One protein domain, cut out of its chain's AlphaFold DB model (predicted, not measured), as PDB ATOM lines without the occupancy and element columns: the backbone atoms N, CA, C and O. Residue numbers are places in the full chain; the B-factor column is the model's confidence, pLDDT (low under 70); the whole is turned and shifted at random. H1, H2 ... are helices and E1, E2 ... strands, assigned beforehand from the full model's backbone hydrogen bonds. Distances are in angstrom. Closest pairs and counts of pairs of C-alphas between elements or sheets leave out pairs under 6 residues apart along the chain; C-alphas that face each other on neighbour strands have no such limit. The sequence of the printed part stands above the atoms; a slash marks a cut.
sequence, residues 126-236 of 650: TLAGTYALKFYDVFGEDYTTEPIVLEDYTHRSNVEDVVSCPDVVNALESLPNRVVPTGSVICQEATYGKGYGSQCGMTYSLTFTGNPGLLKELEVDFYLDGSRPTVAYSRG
ATOM      1  N   THR A 126     180.183 148.265 181.672       58.69
ATOM      2  CA  THR A 126     181.180 148.067 182.758       58.69
ATOM      3  C   THR A 126     181.048 146.736 183.488       58.69
ATOM      4  O   THR A 126     179.936 146.340 183.825       58.69
ATOM      5  N   LEU A 127     182.171 146.073 183.780       71.25
ATOM      6  CA  LEU A 127     182.240 144.931 184.697       71.25
ATOM      7  C   LEU A 127     182.761 145.426 186.052       71.25
ATOM      8  O   LEU A 127     183.865 145.957 186.107       71.25
ATOM      9  N   ALA A 128     181.970 145.284 187.116       75.31
ATOM     10  CA  ALA A 128     182.349 145.712 188.463       75.31
ATOM     11  C   ALA A 128     181.661 144.854 189.534       75.31
ATOM     12  O   ALA A 128     180.610 144.251 189.286       75.31
ATOM     13  N   GLY A 129     182.229 144.816 190.738       79.81
ATOM     14  CA  GLY A 129     181.643 144.097 191.869       79.81
ATOM     15  C   GLY A 129     182.676 143.548 192.839       79.81
ATOM     16  O   GLY A 129     183.759 144.104 192.982       79.81
ATOM     17  N   THR A 130     182.333 142.454 193.510       86.56
ATOM     18  CA  THR A 130     183.258 141.711 194.374       86.56
ATOM     19  C   THR A 130     183.249 140.234 194.022       86.56
ATOM     20  O   THR A 130     182.207 139.690 193.657       86.56
ATOM     21  N   TYR A 131     184.399 139.586 194.139       89.25
ATOM     22  CA  TYR A 131     184.562 138.147 193.935       89.25
ATOM     23  C   TYR A 131     185.508 137.577 194.992       89.25
ATOM     24  O   TYR A 131     186.168 138.332 195.699       89.25
ATOM     25  N   ALA A 132     185.568 136.261 195.127       92.50
ATOM     26  CA  ALA A 132     186.575 135.593 195.944       92.50
ATOM     27  C   ALA A 132     187.278 134.524 195.115       92.50
ATOM     28  O   ALA A 132     186.731 134.027 194.127       92.50
ATOM     29  N   LEU A 133     188.495 134.175 195.517       93.19
ATOM     30  CA  LEU A 133     189.240 133.074 194.927       93.19
ATOM     31  C   LEU A 133     189.200 131.880 195.869       93.19
ATOM     32  O   LEU A 133     189.415 132.014 197.075       93.19
ATOM     33  N   LYS A 134     188.947 130.705 195.304       92.50
ATOM     34  CA  LYS A 134     189.131 129.428 195.977       92.50
ATOM     35  C   LYS A 134     190.469 128.842 195.561       92.50
ATOM     36  O   LYS A 134     190.655 128.460 194.408       92.50
ATOM     37  N   PHE A 135     191.394 128.806 196.505       90.88
ATOM     38  CA  PHE A 135     192.695 128.177 196.382       90.88
ATOM     39  C   PHE A 135     192.642 126.765 196.956       90.88
ATOM     40  O   PHE A 135     191.966 126.527 197.952       90.88
ATOM     41  N   TYR A 136     193.361 125.835 196.343       87.75
ATOM     42  CA  TYR A 136     193.511 124.478 196.848       87.75
ATOM     43  C   TYR A 136     194.981 124.230 197.135       87.75
ATOM     44  O   TYR A 136     195.809 124.520 196.280       87.75
ATOM     45  N   ASP A 137     195.314 123.680 198.297       84.06
ATOM     46  CA  ASP A 137     196.693 123.283 198.577       84.06
ATOM     47  C   ASP A 137     197.079 121.956 197.886       84.06
ATOM     48  O   ASP A 137     196.264 121.310 197.218       84.06
ATOM     49  N   VAL A 138     198.331 121.525 198.080       77.62
ATOM     50  CA  VAL A 138     198.867 120.242 197.572       77.62
ATOM     51  C   VAL A 138     198.092 119.012 198.037       77.62
ATOM     52  O   VAL A 138     198.132 117.974 197.384       77.62
ATOM     53  N   PHE A 139     197.406 119.096 199.176       80.75
ATOM     54  CA  PHE A 139     196.617 118.002 199.737       80.75
ATOM     55  C   PHE A 139     195.155 118.066 199.270       80.75
ATOM     56  O   PHE A 139     194.364 117.157 199.538       80.75
ATOM     57  N   GLY A 140     194.805 119.110 198.517       83.50
ATOM     58  CA  GLY A 140     193.487 119.352 197.966       83.50
ATOM     59  C   GLY A 140     192.499 119.963 198.955       83.50
ATOM     60  O   GLY A 140     191.307 119.936 198.627       83.50
ATOM     61  N   GLU A 141     192.961 120.476 200.103       88.38
ATOM     62  CA  GLU A 141     192.163 121.284 201.033       88.38
ATOM     63  C   GLU A 141     191.904 122.661 200.416       88.38
ATOM     64  O   GLU A 141     192.797 123.257 199.812       88.38
ATOM     65  N   ASP A 142     190.664 123.140 200.514       92.06
ATOM     66  CA  ASP A 142     190.232 124.399 199.923       92.06
ATOM     67  C   ASP A 142     190.263 125.572 200.906       92.06
ATOM     68  O   ASP A 142     189.845 125.481 202.058       92.06
ATOM     69  N   TYR A 143     190.705 126.715 200.397       93.06
ATOM     70  CA  TYR A 143     190.866 127.972 201.105       93.06
ATOM     71  C   TYR A 143     190.215 129.077 200.281       93.06
ATOM     72  O   TYR A 143     190.520 129.244 199.104       93.06
ATOM     73  N   THR A 144     189.311 129.843 200.881       94.94
ATOM     74  CA  THR A 144     188.644 130.960 200.199       94.94
ATOM     75  C   THR A 144     189.215 132.279 200.690       94.94
ATOM     76  O   THR A 144     189.331 132.489 201.899       94.94
ATOM     77  N   THR A 145     189.576 133.159 199.760       95.50
ATOM     78  CA  THR A 145     190.076 134.493 200.093       95.50
ATOM     79  C   THR A 145     188.984 135.365 200.705       95.50
ATOM     80  O   THR A 145     187.787 135.128 200.520       95.50
ATOM     81  N   GLU A 146     189.385 136.442 201.381       92.88
ATOM     82  CA  GLU A 146     188.456 137.547 201.617       92.88
ATOM     83  C   GLU A 146     187.965 138.137 200.274       92.88
ATOM     84  O   GLU A 146     188.638 137.969 199.248       92.88
ATOM     85  N   PRO A 147     186.787 138.794 200.242       92.88
ATOM     86  CA  PRO A 147     186.260 139.399 199.023       92.88
ATOM     87  C   PRO A 147     187.224 140.416 198.401       92.88
ATOM     88  O   PRO A 147     187.585 141.409 199.030       92.88
ATOM     89  N   ILE A 148     187.569 140.196 197.137       90.25
ATOM     90  CA  ILE A 148     188.394 141.065 196.301       90.25
ATOM     91  C   ILE A 148     187.470 141.998 195.518       90.25
ATOM     92  O   ILE A 148     186.452 141.574 194.960       90.25
ATOM     93  N   VAL A 149     187.810 143.286 195.486       84.75
ATOM     94  CA  VAL A 149     187.046 144.304 194.762       84.75
ATOM     95  C   VAL A 149     187.487 144.342 193.301       84.75
ATOM     96  O   VAL A 149     188.671 144.401 192.996       84.75
ATOM     97  N   LEU A 150     186.513 144.334 192.394       79.19
ATOM     98  CA  LEU A 150     186.697 144.577 190.970       79.19
ATOM     99  C   LEU A 150     186.183 145.991 190.654       79.19
ATOM    100  O   LEU A 150     184.967 146.219 190.640       79.19
ATOM    101  N   GLU A 151     187.100 146.943 190.462       70.19
ATOM    102  CA  GLU A 151     186.763 148.352 190.199       70.19
ATOM    103  C   GLU A 151     186.139 148.570 188.805       70.19
ATOM    104  O   GLU A 151     186.319 147.778 187.887       70.19
ATOM    105  N   ASP A 152     185.388 149.664 188.625       62.06
ATOM    106  CA  ASP A 152     184.786 150.027 187.331       62.06
ATOM    107  C   ASP A 152     185.845 150.566 186.348       62.06
ATOM    108  O   ASP A 152     186.342 151.688 186.478       62.06
ATOM    109  N   TYR A 153     186.141 149.775 185.315       57.72
ATOM    110  CA  TYR A 153     187.190 150.053 184.328       57.72
ATOM    111  C   TYR A 153     186.844 151.107 183.254       57.72
ATOM    112  O   TYR A 153     187.704 151.446 182.442       57.72
ATOM    113  N   THR A 154     185.621 151.655 183.177       49.88
ATOM    114  CA  THR A 154     185.239 152.501 182.013       49.88
ATOM    115  C   THR A 154     185.400 154.008 182.186       49.88
ATOM    116  O   THR A 154     185.222 154.763 181.212       49.88
ATOM    117  N   HIS A 155     185.743 154.461 183.391       43.97
ATOM    118  CA  HIS A 155     185.828 155.882 183.721       43.97
ATOM    119  C   HIS A 155     187.230 156.487 183.621       43.97
ATOM    120  O   HIS A 155     187.346 157.710 183.702       43.97
ATOM    121  N   ARG A 156     188.280 155.692 183.381       48.59
ATOM    122  CA  ARG A 156     189.644 156.221 183.258       48.59
ATOM    123  C   ARG A 156     190.049 156.338 181.790       48.59
ATOM    124  O   ARG A 156     190.008 155.377 181.031       48.59
ATOM    125  N   SER A 157     190.368 157.561 181.375       43.28
ATOM    126  CA  SER A 157     190.873 157.889 180.035       43.28
ATOM    127  C   SER A 157     192.311 157.417 179.805       43.28
ATOM    128  O   SER A 157     192.720 157.321 178.652       43.28
ATOM    129  N   ASN A 158     193.029 157.064 180.875       44.06
ATOM    130  CA  ASN A 158     194.389 156.541 180.845       44.06
ATOM    131  C   ASN A 158     194.365 155.123 181.433       44.06
ATOM    132  O   ASN A 158     193.861 154.912 182.535       44.06
ATOM    133  N   VAL A 159     194.846 154.149 180.663       45.75
ATOM    134  CA  VAL A 159     194.814 152.708 180.984       45.75
ATOM    135  C   VAL A 159     195.919 152.316 181.984       45.75
ATOM    136  O   VAL A 159     195.920 151.197 182.476       45.75
ATOM    137  N   GLU A 160     196.821 153.239 182.322       49.16
ATOM    138  CA  GLU A 160     198.042 152.973 183.100       49.16
ATOM    139  C   GLU A 160     197.860 153.006 184.635       49.16
ATOM    140  O   GLU A 160     198.774 152.620 185.351       49.16
ATOM    141  N   ASP A 161     196.685 153.386 185.158       49.97
ATOM    142  CA  ASP A 161     196.470 153.616 186.605       49.97
ATOM    143  C   ASP A 161     195.555 152.592 187.307       49.97
ATOM    144  O   ASP A 161     195.003 152.882 188.377       49.97
ATOM    145  N   VAL A 162     195.316 151.421 186.714       52.91
ATOM    146  CA  VAL A 162     194.559 150.356 187.390       52.91
ATOM    147  C   VAL A 162     195.515 149.222 187.708       52.91
ATOM    148  O   VAL A 162     196.173 148.721 186.808       52.91
ATOM    149  N   VAL A 163     195.637 148.918 189.001       67.56
ATOM    150  CA  VAL A 163     196.536 147.899 189.544       67.56
ATOM    151  C   VAL A 163     195.731 147.110 190.580       67.56
ATOM    152  O   VAL A 163     195.717 147.464 191.757       67.56
ATOM    153  N   SER A 164     194.984 146.094 190.138       80.12
ATOM    154  CA  SER A 164     194.220 145.171 191.006       80.12
ATOM    155  C   SER A 164     195.089 144.036 191.566       80.12
ATOM    156  O   SER A 164     194.733 143.408 192.563       80.12
ATOM    157  N   CYS A 165     196.243 143.774 190.957       87.12
ATOM    158  CA  CYS A 165     197.188 142.751 191.391       87.12
ATOM    159  C   CYS A 165     197.576 142.810 192.881       87.12
ATOM    160  O   CYS A 165     197.597 141.748 193.498       87.12
ATOM    161  N   PRO A 166     197.834 143.976 193.510       89.69
ATOM    162  CA  PRO A 166     198.099 144.051 194.945       89.69
ATOM    163  C   PRO A 166     196.957 143.491 195.790       89.69
ATOM    164  O   PRO A 166     197.224 142.777 196.749       89.69
ATOM    165  N   ASP A 167     195.698 143.752 195.427       90.50
ATOM    166  CA  ASP A 167     194.544 143.225 196.161       90.50
ATOM    167  C   ASP A 167     194.434 141.706 196.002       90.50
ATOM    168  O   ASP A 167     194.199 140.999 196.979       90.50
ATOM    169  N   VAL A 168     194.677 141.191 194.792       91.94
ATOM    170  CA  VAL A 168     194.689 139.745 194.516       91.94
ATOM    171  C   VAL A 168     195.812 139.041 195.283       91.94
ATOM    172  O   VAL A 168     195.567 138.028 195.940       91.94
ATOM    173  N   VAL A 169     197.032 139.584 195.239       92.81
ATOM    174  CA  VAL A 169     198.200 139.048 195.956       92.81
ATOM    175  C   VAL A 169     197.953 139.082 197.460       92.81
ATOM    176  O   VAL A 169     198.079 138.052 198.116       92.81
ATOM    177  N   ASN A 170     197.517 140.221 198.006       93.19
ATOM    178  CA  ASN A 170     197.215 140.349 199.431       93.19
ATOM    179  C   ASN A 170     196.140 139.349 199.872       93.19
ATOM    180  O   ASN A 170     196.273 138.743 200.933       93.19
ATOM    181  N   ALA A 171     195.094 139.149 199.067       94.62
ATOM    182  CA  ALA A 171     194.016 138.216 199.372       94.62
ATOM    183  C   ALA A 171     194.490 136.752 199.396       94.62
ATOM    184  O   ALA A 171     194.092 136.001 200.290       94.62
ATOM    185  N   LEU A 172     195.364 136.355 198.464       93.56
ATOM    186  CA  LEU A 172     195.962 135.014 198.421       93.56
ATOM    187  C   LEU A 172     196.970 134.795 199.557       93.56
ATOM    188  O   LEU A 172     196.912 133.780 200.246       93.56
ATOM    189  N   GLU A 173     197.867 135.748 199.800       93.38
ATOM    190  CA  GLU A 173     198.906 135.638 200.835       93.38
ATOM    191  C   GLU A 173     198.360 135.797 202.265       93.38
ATOM    192  O   GLU A 173     199.026 135.423 203.234       93.38
ATOM    193  N   SER A 174     197.134 136.314 202.413       94.81
ATOM    194  CA  SER A 174     196.413 136.388 203.693       94.81
ATOM    195  C   SER A 174     195.623 135.121 204.027       94.81
ATOM    196  O   SER A 174     195.015 135.051 205.101       94.81
ATOM    197  N   LEU A 175     195.617 134.111 203.146       93.44
ATOM    198  CA  LEU A 175     194.992 132.825 203.443       93.44
ATOM    199  C   LEU A 175     195.595 132.205 204.721       93.44
ATOM    200  O   LEU A 175     196.796 132.344 204.996       93.44
ATOM    201  N   PRO A 176     194.779 131.519 205.540       91.50
ATOM    202  CA  PRO A 176     195.232 130.986 206.818       91.50
ATOM    203  C   PRO A 176     196.337 129.937 206.636       91.50
ATOM    204  O   PRO A 176     196.569 129.412 205.552       91.50
ATOM    205  N   ASN A 177     197.049 129.630 207.723       85.56
ATOM    206  CA  ASN A 177     198.136 128.640 207.760       85.56
ATOM    207  C   ASN A 177     199.332 128.924 206.828       85.56
ATOM    208  O   ASN A 177     200.219 128.080 206.735       85.56
ATOM    209  N   ARG A 178     199.407 130.110 206.197       83.94
ATOM    210  CA  ARG A 178     200.450 130.462 205.212       83.94
ATOM    211  C   ARG A 178     200.529 129.449 204.067       83.94
ATOM    212  O   ARG A 178     201.619 129.142 203.588       83.94
ATOM    213  N   VAL A 179     199.371 128.935 203.645       86.25
ATOM    214  CA  VAL A 179     199.264 128.025 202.492       86.25
ATOM    215  C   VAL A 179     199.801 128.654 201.213       86.25
ATOM    216  O   VAL A 179     200.385 127.966 200.384       86.25
ATOM    217  N   VAL A 180     199.689 129.979 201.113       87.38
ATOM    218  CA  VAL A 180     200.433 130.810 200.174       87.38
ATOM    219  C   VAL A 180     201.364 131.707 201.002       87.38
ATOM    220  O   VAL A 180     200.880 132.564 201.746       87.38
ATOM    221  N   PRO A 181     202.691 131.496 200.963       84.75
ATOM    222  CA  PRO A 181     203.636 132.332 201.700       84.75
ATOM    223  C   PRO A 181     203.628 133.795 201.234       84.75
ATOM    224  O   PRO A 181     203.430 134.078 200.056       84.75
ATOM    225  N   THR A 182     203.921 134.727 202.139       86.56
ATOM    226  CA  THR A 182     204.071 136.148 201.793       86.56
ATOM    227  C   THR A 182     205.229 136.370 200.813       86.56
ATOM    228  O   THR A 182     206.314 135.814 201.010       86.56
ATOM    229  N   GLY A 183     205.016 137.202 199.794       84.56
ATOM    230  CA  GLY A 183     205.960 137.466 198.709       84.56
ATOM    231  C   GLY A 183     206.176 136.283 197.762       84.56
ATOM    232  O   GLY A 183     207.230 136.207 197.132       84.56
ATOM    233  N   SER A 184     205.234 135.335 197.697       82.75
ATOM    234  CA  SER A 184     205.347 134.141 196.842       82.75
ATOM    235  C   SER A 184     204.426 134.150 195.626       82.75
ATOM    236  O   SER A 184     204.464 133.205 194.836       82.75
ATOM    237  N   VAL A 185     203.621 135.200 195.449       85.94
ATOM    238  CA  VAL A 185     202.768 135.369 194.270       85.94
ATOM    239  C   VAL A 185     203.238 136.559 193.448       85.94
ATOM    240  O   VAL A 185     203.254 137.695 193.915       85.94
ATOM    241  N   ILE A 186     203.577 136.299 192.190       84.88
ATOM    242  CA  ILE A 186     203.730 137.335 191.169       84.88
ATOM    243  C   ILE A 186     202.405 137.426 190.420       84.88
ATOM    244  O   ILE A 186     201.873 136.412 189.971       84.88
ATOM    245  N   CYS A 187     201.874 138.636 190.286       86.44
ATOM    246  CA  CYS A 187     200.643 138.900 189.556       86.44
ATOM    247  C   CYS A 187     200.920 139.866 188.407       86.44
ATOM    248  O   CYS A 187     201.523 140.920 188.607       86.44
ATOM    249  N   GLN A 188     200.448 139.505 187.219       83.69
ATOM    250  CA  GLN A 188     200.351 140.391 186.064       83.69
ATOM    251  C   GLN A 188     198.879 140.527 185.681       83.69
ATOM    252  O   GLN A 188     198.129 139.551 185.745       83.69
ATOM    253  N   GLU A 189     198.462 141.711 185.249       81.00
ATOM    254  CA  GLU A 189     197.089 141.955 184.821       81.00
ATOM    255  C   GLU A 189     197.015 142.600 183.443       81.00
ATOM    256  O   GLU A 189     197.887 143.364 183.035       81.00
ATOM    257  N   ALA A 190     195.951 142.275 182.713       73.44
ATOM    258  CA  ALA A 190     195.665 142.844 181.407       73.44
ATOM    259  C   ALA A 190     194.155 143.016 181.208       73.44
ATOM    260  O   ALA A 190     193.342 142.220 181.685       73.44
ATOM    261  N   THR A 191     193.775 144.041 180.448       68.31
ATOM    262  CA  THR A 191     192.381 144.246 180.034       68.31
ATOM    263  C   THR A 191     192.055 143.357 178.831       68.31
ATOM    264  O   THR A 191     192.782 143.349 177.839       68.31
ATOM    265  N   TYR A 192     190.950 142.613 178.903       61.72
ATOM    266  CA  TYR A 192     190.449 141.771 177.816       61.72
ATOM    267  C   TYR A 192     189.355 142.509 177.036       61.72
ATOM    268  O   TYR A 192     188.404 143.011 177.635       61.72
ATOM    269  N   GLY A 193     189.496 142.567 175.706       53.31
ATOM    270  CA  GLY A 193     188.509 143.130 174.778       53.31
ATOM    271  C   GLY A 193     188.258 144.634 174.929       53.31
ATOM    272  O   GLY A 193     187.347 145.079 175.625       53.31
ATOM    273  N   LYS A 194     189.029 145.456 174.207       45.50
ATOM    274  CA  LYS A 194     188.790 146.906 174.107       45.50
ATOM    275  C   LYS A 194     187.763 147.198 173.000       45.50
ATOM    276  O   LYS A 194     188.142 147.325 171.842       45.50
ATOM    277  N   GLY A 195     186.467 147.326 173.314       41.22
ATOM    278  CA  GLY A 195     185.481 147.778 172.312       41.22
ATOM    279  C   GLY A 195     184.001 147.559 172.646       41.22
ATOM    280  O   GLY A 195     183.638 146.676 173.415       41.22
ATOM    281  N   TYR A 196     183.126 148.376 172.048       34.66
ATOM    282  CA  TYR A 196     181.666 148.217 172.124       34.66
ATOM    283  C   TYR A 196     181.221 146.957 171.359       34.66
ATOM    284  O   TYR A 196     181.449 146.870 170.157       34.66
ATOM    285  N   GLY A 197     180.527 146.031 172.031       42.00
ATOM    286  CA  GLY A 197     179.951 144.824 171.412       42.00
ATOM    287  C   GLY A 197     180.822 143.563 171.482       42.00
ATOM    288  O   GLY A 197     180.366 142.509 171.048       42.00
ATOM    289  N   SER A 198     182.020 143.655 172.066       49.59
ATOM    290  CA  SER A 198     182.949 142.537 172.288       49.59
ATOM    291  C   SER A 198     182.923 142.078 173.754       49.59
ATOM    292  O   SER A 198     182.568 142.858 174.641       49.59
ATOM    293  N   GLN A 199     183.310 140.825 174.027       56.53
ATOM    294  CA  GLN A 199     183.558 140.346 175.395       56.53
ATOM    295  C   GLN A 199     184.572 141.278 176.075       56.53
ATOM    296  O   GLN A 199     185.631 141.524 175.513       56.53
ATOM    297  N   CYS A 200     184.242 141.812 177.248       61.81
ATOM    298  CA  CYS A 200     185.101 142.711 178.017       61.81
ATOM    299  C   CYS A 200     185.350 142.116 179.406       61.81
ATOM    300  O   CYS A 200     184.442 141.537 180.005       61.81
ATOM    301  N   GLY A 201     186.576 142.239 179.915       70.50
ATOM    302  CA  GLY A 201     186.946 141.653 181.201       70.50
ATOM    303  C   GLY A 201     188.374 141.962 181.635       70.50
ATOM    304  O   GLY A 201     189.074 142.755 181.006       70.50
ATOM    305  N   MET A 202     188.794 141.306 182.713       75.44
ATOM    306  CA  MET A 202     190.153 141.356 183.247       75.44
ATOM    307  C   MET A 202     190.787 139.977 183.154       75.44
ATOM    308  O   MET A 202     190.127 138.969 183.399       75.44
ATOM    309  N   THR A 203     192.066 139.944 182.802       79.56
ATOM    310  CA  THR A 203     192.896 138.742 182.859       79.56
ATOM    311  C   THR A 203     193.942 138.939 183.939       79.56
ATOM    312  O   THR A 203     194.638 139.952 183.927       79.56
ATOM    313  N   TYR A 204     194.067 137.962 184.833       85.12
ATOM    314  CA  TYR A 204     195.141 137.880 185.817       85.12
ATOM    315  C   TYR A 204     196.030 136.684 185.474       85.12
ATOM    316  O   TYR A 204     195.526 135.586 185.245       85.12
ATOM    317  N   SER A 205     197.343 136.893 185.434       85.38
ATOM    318  CA  SER A 205     198.346 135.834 185.350       85.38
ATOM    319  C   SER A 205     199.043 135.745 186.698       85.38
ATOM    320  O   SER A 205     199.703 136.697 187.114       85.38
ATOM    321  N   LEU A 206     198.846 134.629 187.395       85.44
ATOM    322  CA  LEU A 206     199.367 134.399 188.738       85.44
ATOM    323  C   LEU A 206     200.474 133.348 188.678       85.44
ATOM    324  O   LEU A 206     200.221 132.202 188.309       85.44
ATOM    325  N   THR A 207     201.683 133.733 189.075       82.12
ATOM    326  CA  THR A 207     202.836 132.837 189.180       82.12
ATOM    327  C   THR A 207     203.164 132.626 190.649       82.12
ATOM    328  O   THR A 207     203.567 133.555 191.350       82.12
ATOM    329  N   PHE A 208     203.010 131.390 191.114       80.94
ATOM    330  CA  PHE A 208     203.405 130.985 192.457       80.94
ATOM    331  C   PHE A 208     204.893 130.613 192.441       80.94
ATOM    332  O   PHE A 208     205.272 129.600 191.862       80.94
ATOM    333  N   THR A 209     205.739 131.434 193.062       75.19
ATOM    334  CA  THR A 209     207.199 131.216 193.170       75.19
ATOM    335  C   THR A 209     207.581 130.340 194.366       75.19
ATOM    336  O   THR A 209     208.741 129.956 194.544       75.19
ATOM    337  N   GLY A 210     206.600 130.040 195.221       64.12
ATOM    338  CA  GLY A 210     206.690 128.998 196.233       64.12
ATOM    339  C   GLY A 210     206.672 127.606 195.610       64.12
ATOM    340  O   GLY A 210     206.704 127.444 194.398       64.12
ATOM    341  N   ASN A 211     206.610 126.589 196.458       56.62
ATOM    342  CA  ASN A 211     206.579 125.198 196.037       56.62
ATOM    343  C   ASN A 211     205.179 124.658 196.335       56.62
ATOM    344  O   ASN A 211     204.943 124.200 197.462       56.62
ATOM    345  N   PRO A 212     204.246 124.693 195.372       60.00
ATOM    346  CA  PRO A 212     202.865 124.369 195.661       60.00
ATOM    347  C   PRO A 212     202.420 123.005 195.111       60.00
ATOM    348  O   PRO A 212     201.223 122.758 195.076       60.00
ATOM    349  N   GLY A 213     203.348 122.127 194.700       62.56
ATOM    350  CA  GLY A 213     203.073 120.782 194.173       62.56
ATOM    351  C   GLY A 213     201.992 120.788 193.092       62.56
ATOM    352  O   GLY A 213     201.836 121.777 192.377       62.56
ATOM    353  N   LEU A 214     201.241 119.692 192.955       70.06
ATOM    354  CA  LEU A 214     200.091 119.664 192.050       70.06
ATOM    355  C   LEU A 214     198.940 120.495 192.620       70.06
ATOM    356  O   LEU A 214     198.107 120.002 193.377       70.06
ATOM    357  N   LEU A 215     198.891 121.764 192.221       75.88
ATOM    358  CA  LEU A 215     197.776 122.648 192.525       75.88
ATOM    359  C   LEU A 215     196.561 122.287 191.680       75.88
ATOM    360  O   LEU A 215     196.640 122.192 190.452       75.88
ATOM    361  N   LYS A 216     195.404 122.159 192.334       82.44
ATOM    362  CA  LYS A 216     194.144 122.234 191.597       82.44
ATOM    363  C   LYS A 216     193.955 123.658 191.085       82.44
ATOM    364  O   LYS A 216     194.410 124.630 191.683       82.44
ATOM    365  N   GLU A 217     193.235 123.748 189.982       84.25
ATOM    366  CA  GLU A 217     192.827 125.011 189.391       84.25
ATOM    367  C   GLU A 217     192.074 125.896 190.397       84.25
ATOM    368  O   GLU A 217     191.250 125.405 191.173       84.25
ATOM    369  N   LEU A 218     192.361 127.200 190.365       88.25
ATOM    370  CA  LEU A 218     191.638 128.194 191.152       88.25
ATOM    371  C   LEU A 218     190.166 128.233 190.728       88.25
ATOM    372  O   LEU A 218     189.851 128.181 189.541       88.25
ATOM    373  N   GLU A 219     189.258 128.415 191.680       90.25
ATOM    374  CA  GLU A 219     187.863 128.725 191.354       90.25
ATOM    375  C   GLU A 219     187.583 130.197 191.635       90.25
ATOM    376  O   GLU A 219     188.001 130.742 192.656       90.25
ATOM    377  N   VAL A 220     186.856 130.841 190.724       90.06
ATOM    378  CA  VAL A 220     186.386 132.214 190.915       90.06
ATOM    379  C   VAL A 220     184.949 132.157 191.418       90.06
ATOM    380  O   VAL A 220     184.053 131.699 190.707       90.06
ATOM    381  N   ASP A 221     184.727 132.626 192.644       89.00
ATOM    382  CA  ASP A 221     183.401 132.689 193.246       89.00
ATOM    383  C   ASP A 221     182.795 134.087 193.084       89.00
ATOM    384  O   ASP A 221     183.266 135.078 193.651       89.00
ATOM    385  N   PHE A 222     181.716 134.153 192.304       86.75
ATOM    386  CA  PHE A 222     180.902 135.353 192.129       86.75
ATOM    387  C   PHE A 222     179.661 135.372 193.026       86.75
ATOM    388  O   PHE A 222     178.877 136.303 192.915       86.75
ATOM    389  N   TYR A 223     179.414 134.373 193.870       86.19
ATOM    390  CA  TYR A 223     178.180 134.234 194.653       86.19
ATOM    391  C   TYR A 223     178.459 134.358 196.148       86.19
ATOM    392  O   TYR A 223     178.044 133.521 196.948       86.19
ATOM    393  N   LEU A 224     179.100 135.457 196.548       84.19
ATOM    394  CA  LEU A 224     179.513 135.674 197.939       84.19
ATOM    395  C   LEU A 224     178.331 135.780 198.925       84.19
ATOM    396  O   LEU A 224     178.506 135.587 200.126       84.19
ATOM    397  N   ASP A 225     177.118 136.078 198.437       79.38
ATOM    398  CA  ASP A 225     175.871 136.069 199.224       79.38
ATOM    399  C   ASP A 225     175.052 134.766 199.076       79.38
ATOM    400  O   ASP A 225     173.953 134.651 199.623       79.38
ATOM    401  N   GLY A 226     175.588 133.786 198.340       72.81
ATOM    402  CA  GLY A 226     175.037 132.448 198.135       72.81
ATOM    403  C   GLY A 226     173.904 132.342 197.113       72.81
ATOM    404  O   GLY A 226     173.384 131.246 196.907       72.81
ATOM    405  N   SER A 227     173.443 133.435 196.494       74.19
ATOM    406  CA  SER A 227     172.296 133.358 195.568       74.19
ATOM    407  C   SER A 227     172.348 134.316 194.388       74.19
ATOM    408  O   SER A 227     171.687 134.055 193.383       74.19
ATOM    409  N   ARG A 228     173.085 135.426 194.475       73.69
ATOM    410  CA  ARG A 228     173.160 136.420 193.400       73.69
ATOM    411  C   ARG A 228     174.613 136.659 193.007       73.69
ATOM    412  O   ARG A 228     175.455 136.760 193.896       73.69
ATOM    413  N   PRO A 229     174.904 136.810 191.704       78.94
ATOM    414  CA  PRO A 229     176.233 137.209 191.287       78.94
ATOM    415  C   PRO A 229     176.544 138.607 191.848       78.94
ATOM    416  O   PRO A 229     175.768 139.554 191.670       78.94
ATOM    417  N   THR A 230     177.657 138.724 192.564       81.88
ATOM    418  CA  THR A 230     178.193 139.959 193.149       81.88
ATOM    419  C   THR A 230     179.067 140.730 192.169       81.88
ATOM    420  O   THR A 230     179.296 141.918 192.381       81.88
ATOM    421  N   VAL A 231     179.477 140.093 191.068       78.00
ATOM    422  CA  VAL A 231     180.019 140.752 189.875       78.00
ATOM    423  C   VAL A 231     178.899 140.936 188.863       78.00
ATOM    424  O   VAL A 231     178.199 139.985 188.508       78.00
ATOM    425  N   ALA A 232     178.718 142.169 188.400       71.38
ATOM    426  CA  ALA A 232     177.644 142.512 187.488       71.38
ATOM    427  C   ALA A 232     178.130 143.376 186.333       71.38
ATOM    428  O   ALA A 232     179.074 144.161 186.438       71.38
ATOM    429  N   TYR A 233     177.390 143.241 185.242       67.50
ATOM    430  CA  TYR A 233     177.463 144.122 184.104       67.50
ATOM    431  C   TYR A 233     176.614 145.378 184.357       67.50
ATOM    432  O   TYR A 233     175.433 145.257 184.687       67.50
ATOM    433  N   SER A 234     177.157 146.582 184.170       57.25
ATOM    434  CA  SER A 234     176.375 147.823 184.163       57.25
ATOM    435  C   SER A 234     176.416 148.494 182.791       57.25
ATOM    436  O   SER A 234     177.467 148.806 182.236       57.25
ATOM    437  N   ARG A 235     175.232 148.714 182.213       53.91
ATOM    438  CA  ARG A 235     175.043 149.515 181.003       53.91
ATOM    439  C   ARG A 235     174.573 150.897 181.431       53.91
ATOM    440  O   ARG A 235     173.535 151.011 182.082       53.91
ATOM    441  N   GLY A 236     175.327 151.935 181.067       48.75
ATOM    442  CA  GLY A 236     175.026 153.322 181.434       48.75
ATOM    443  C   GLY A 236     173.525 153.667 181.418       48.75
ATOM    444  O   GLY A 236     172.876 153.632 180.376       48.75
TER     445      GLY A 236
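This is residues 126 to 236 of the 650 residues of the protein "Hypothetical protein" of Dictyocha speculum (UniProt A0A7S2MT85). One long strand, E1, is the spine of a sheet in which four shorter strands pair with successive parts of it, E2 and E3 on one side and E6 and E7 on the other. The single named helix, H1, packs over this sheet along E1, and a long two-stranded hairpin, E4 and E5, packs on H1 through E4, while residues 194 to 199 at the hairpin's turn stick out. The printed part has 111 residues, with the order E1 E2 E3 H1 E4 E5 E6 E7, and both sheets are antiparallel, the one round E1 being branched. Its class is mostly strand, though under half of the residues are in named elements. The whole is compact, with a radius of gyration of the C-alphas of 15.1 A and spans of 44 by 33 by 20 A.

E1, residues 126 to 136, bends by 62 degrees at residue 129. E2, residues 142 to 144, forms a hairpin with it, N 135 and O 143 being 2.8 A apart. E3, residues 148 to 150, pairs antiparallel on the same side of E1, with N 148 and O 131 at 2.7 A. On the other side are E6, residues 219 to 221, with N 134 and O 219 at 2.8 A, and E7, residues 231 to 235, with N 126 and O 234 at 2.8 A. H1, residues 165 to 173, is on this sheet at a height of 8.7 A. It runs along the strands, at 19 degrees to E1 on the local plane, and lies over E1 but only just not over E3, on which 2 of its C-alphas fall. Every O i to N i+4 pair in H1 is within hydrogen-bond range. E4, residues 185 to 192, comes closest to H1 at the C-alphas of Cys 187 and Cys 165, 5.5 A apart. E5, residues 201 to 208, makes a hairpin with E4 at 161 degrees, N 192 and O 201 being 2.8 A apart. E1 and E4 are apart.

E1 begins at C-alpha 126 (181.180, 148.067, 182.758) and is 30.1 A long. E4 measures 21.5 A, E5 22.6 A, E7 13.4 A and H1 11.9 A. H1 begins at C-alpha 165 (197.188, 142.751, 191.391), and E7 ends at C-alpha 235 (175.043, 149.515, 181.003). E2, E3 and E6 have three residues each.

The two C-alphas farthest apart, those of Phe 139 and Gly 236, are 45.3 A apart. The printed part has no cut. The links from E3 to H1 and from H1 to E4 are long. The mean pLDDT of the printed part is 76.0, and 31 residues are under 70, among them 152 to 163 and 191 to 200.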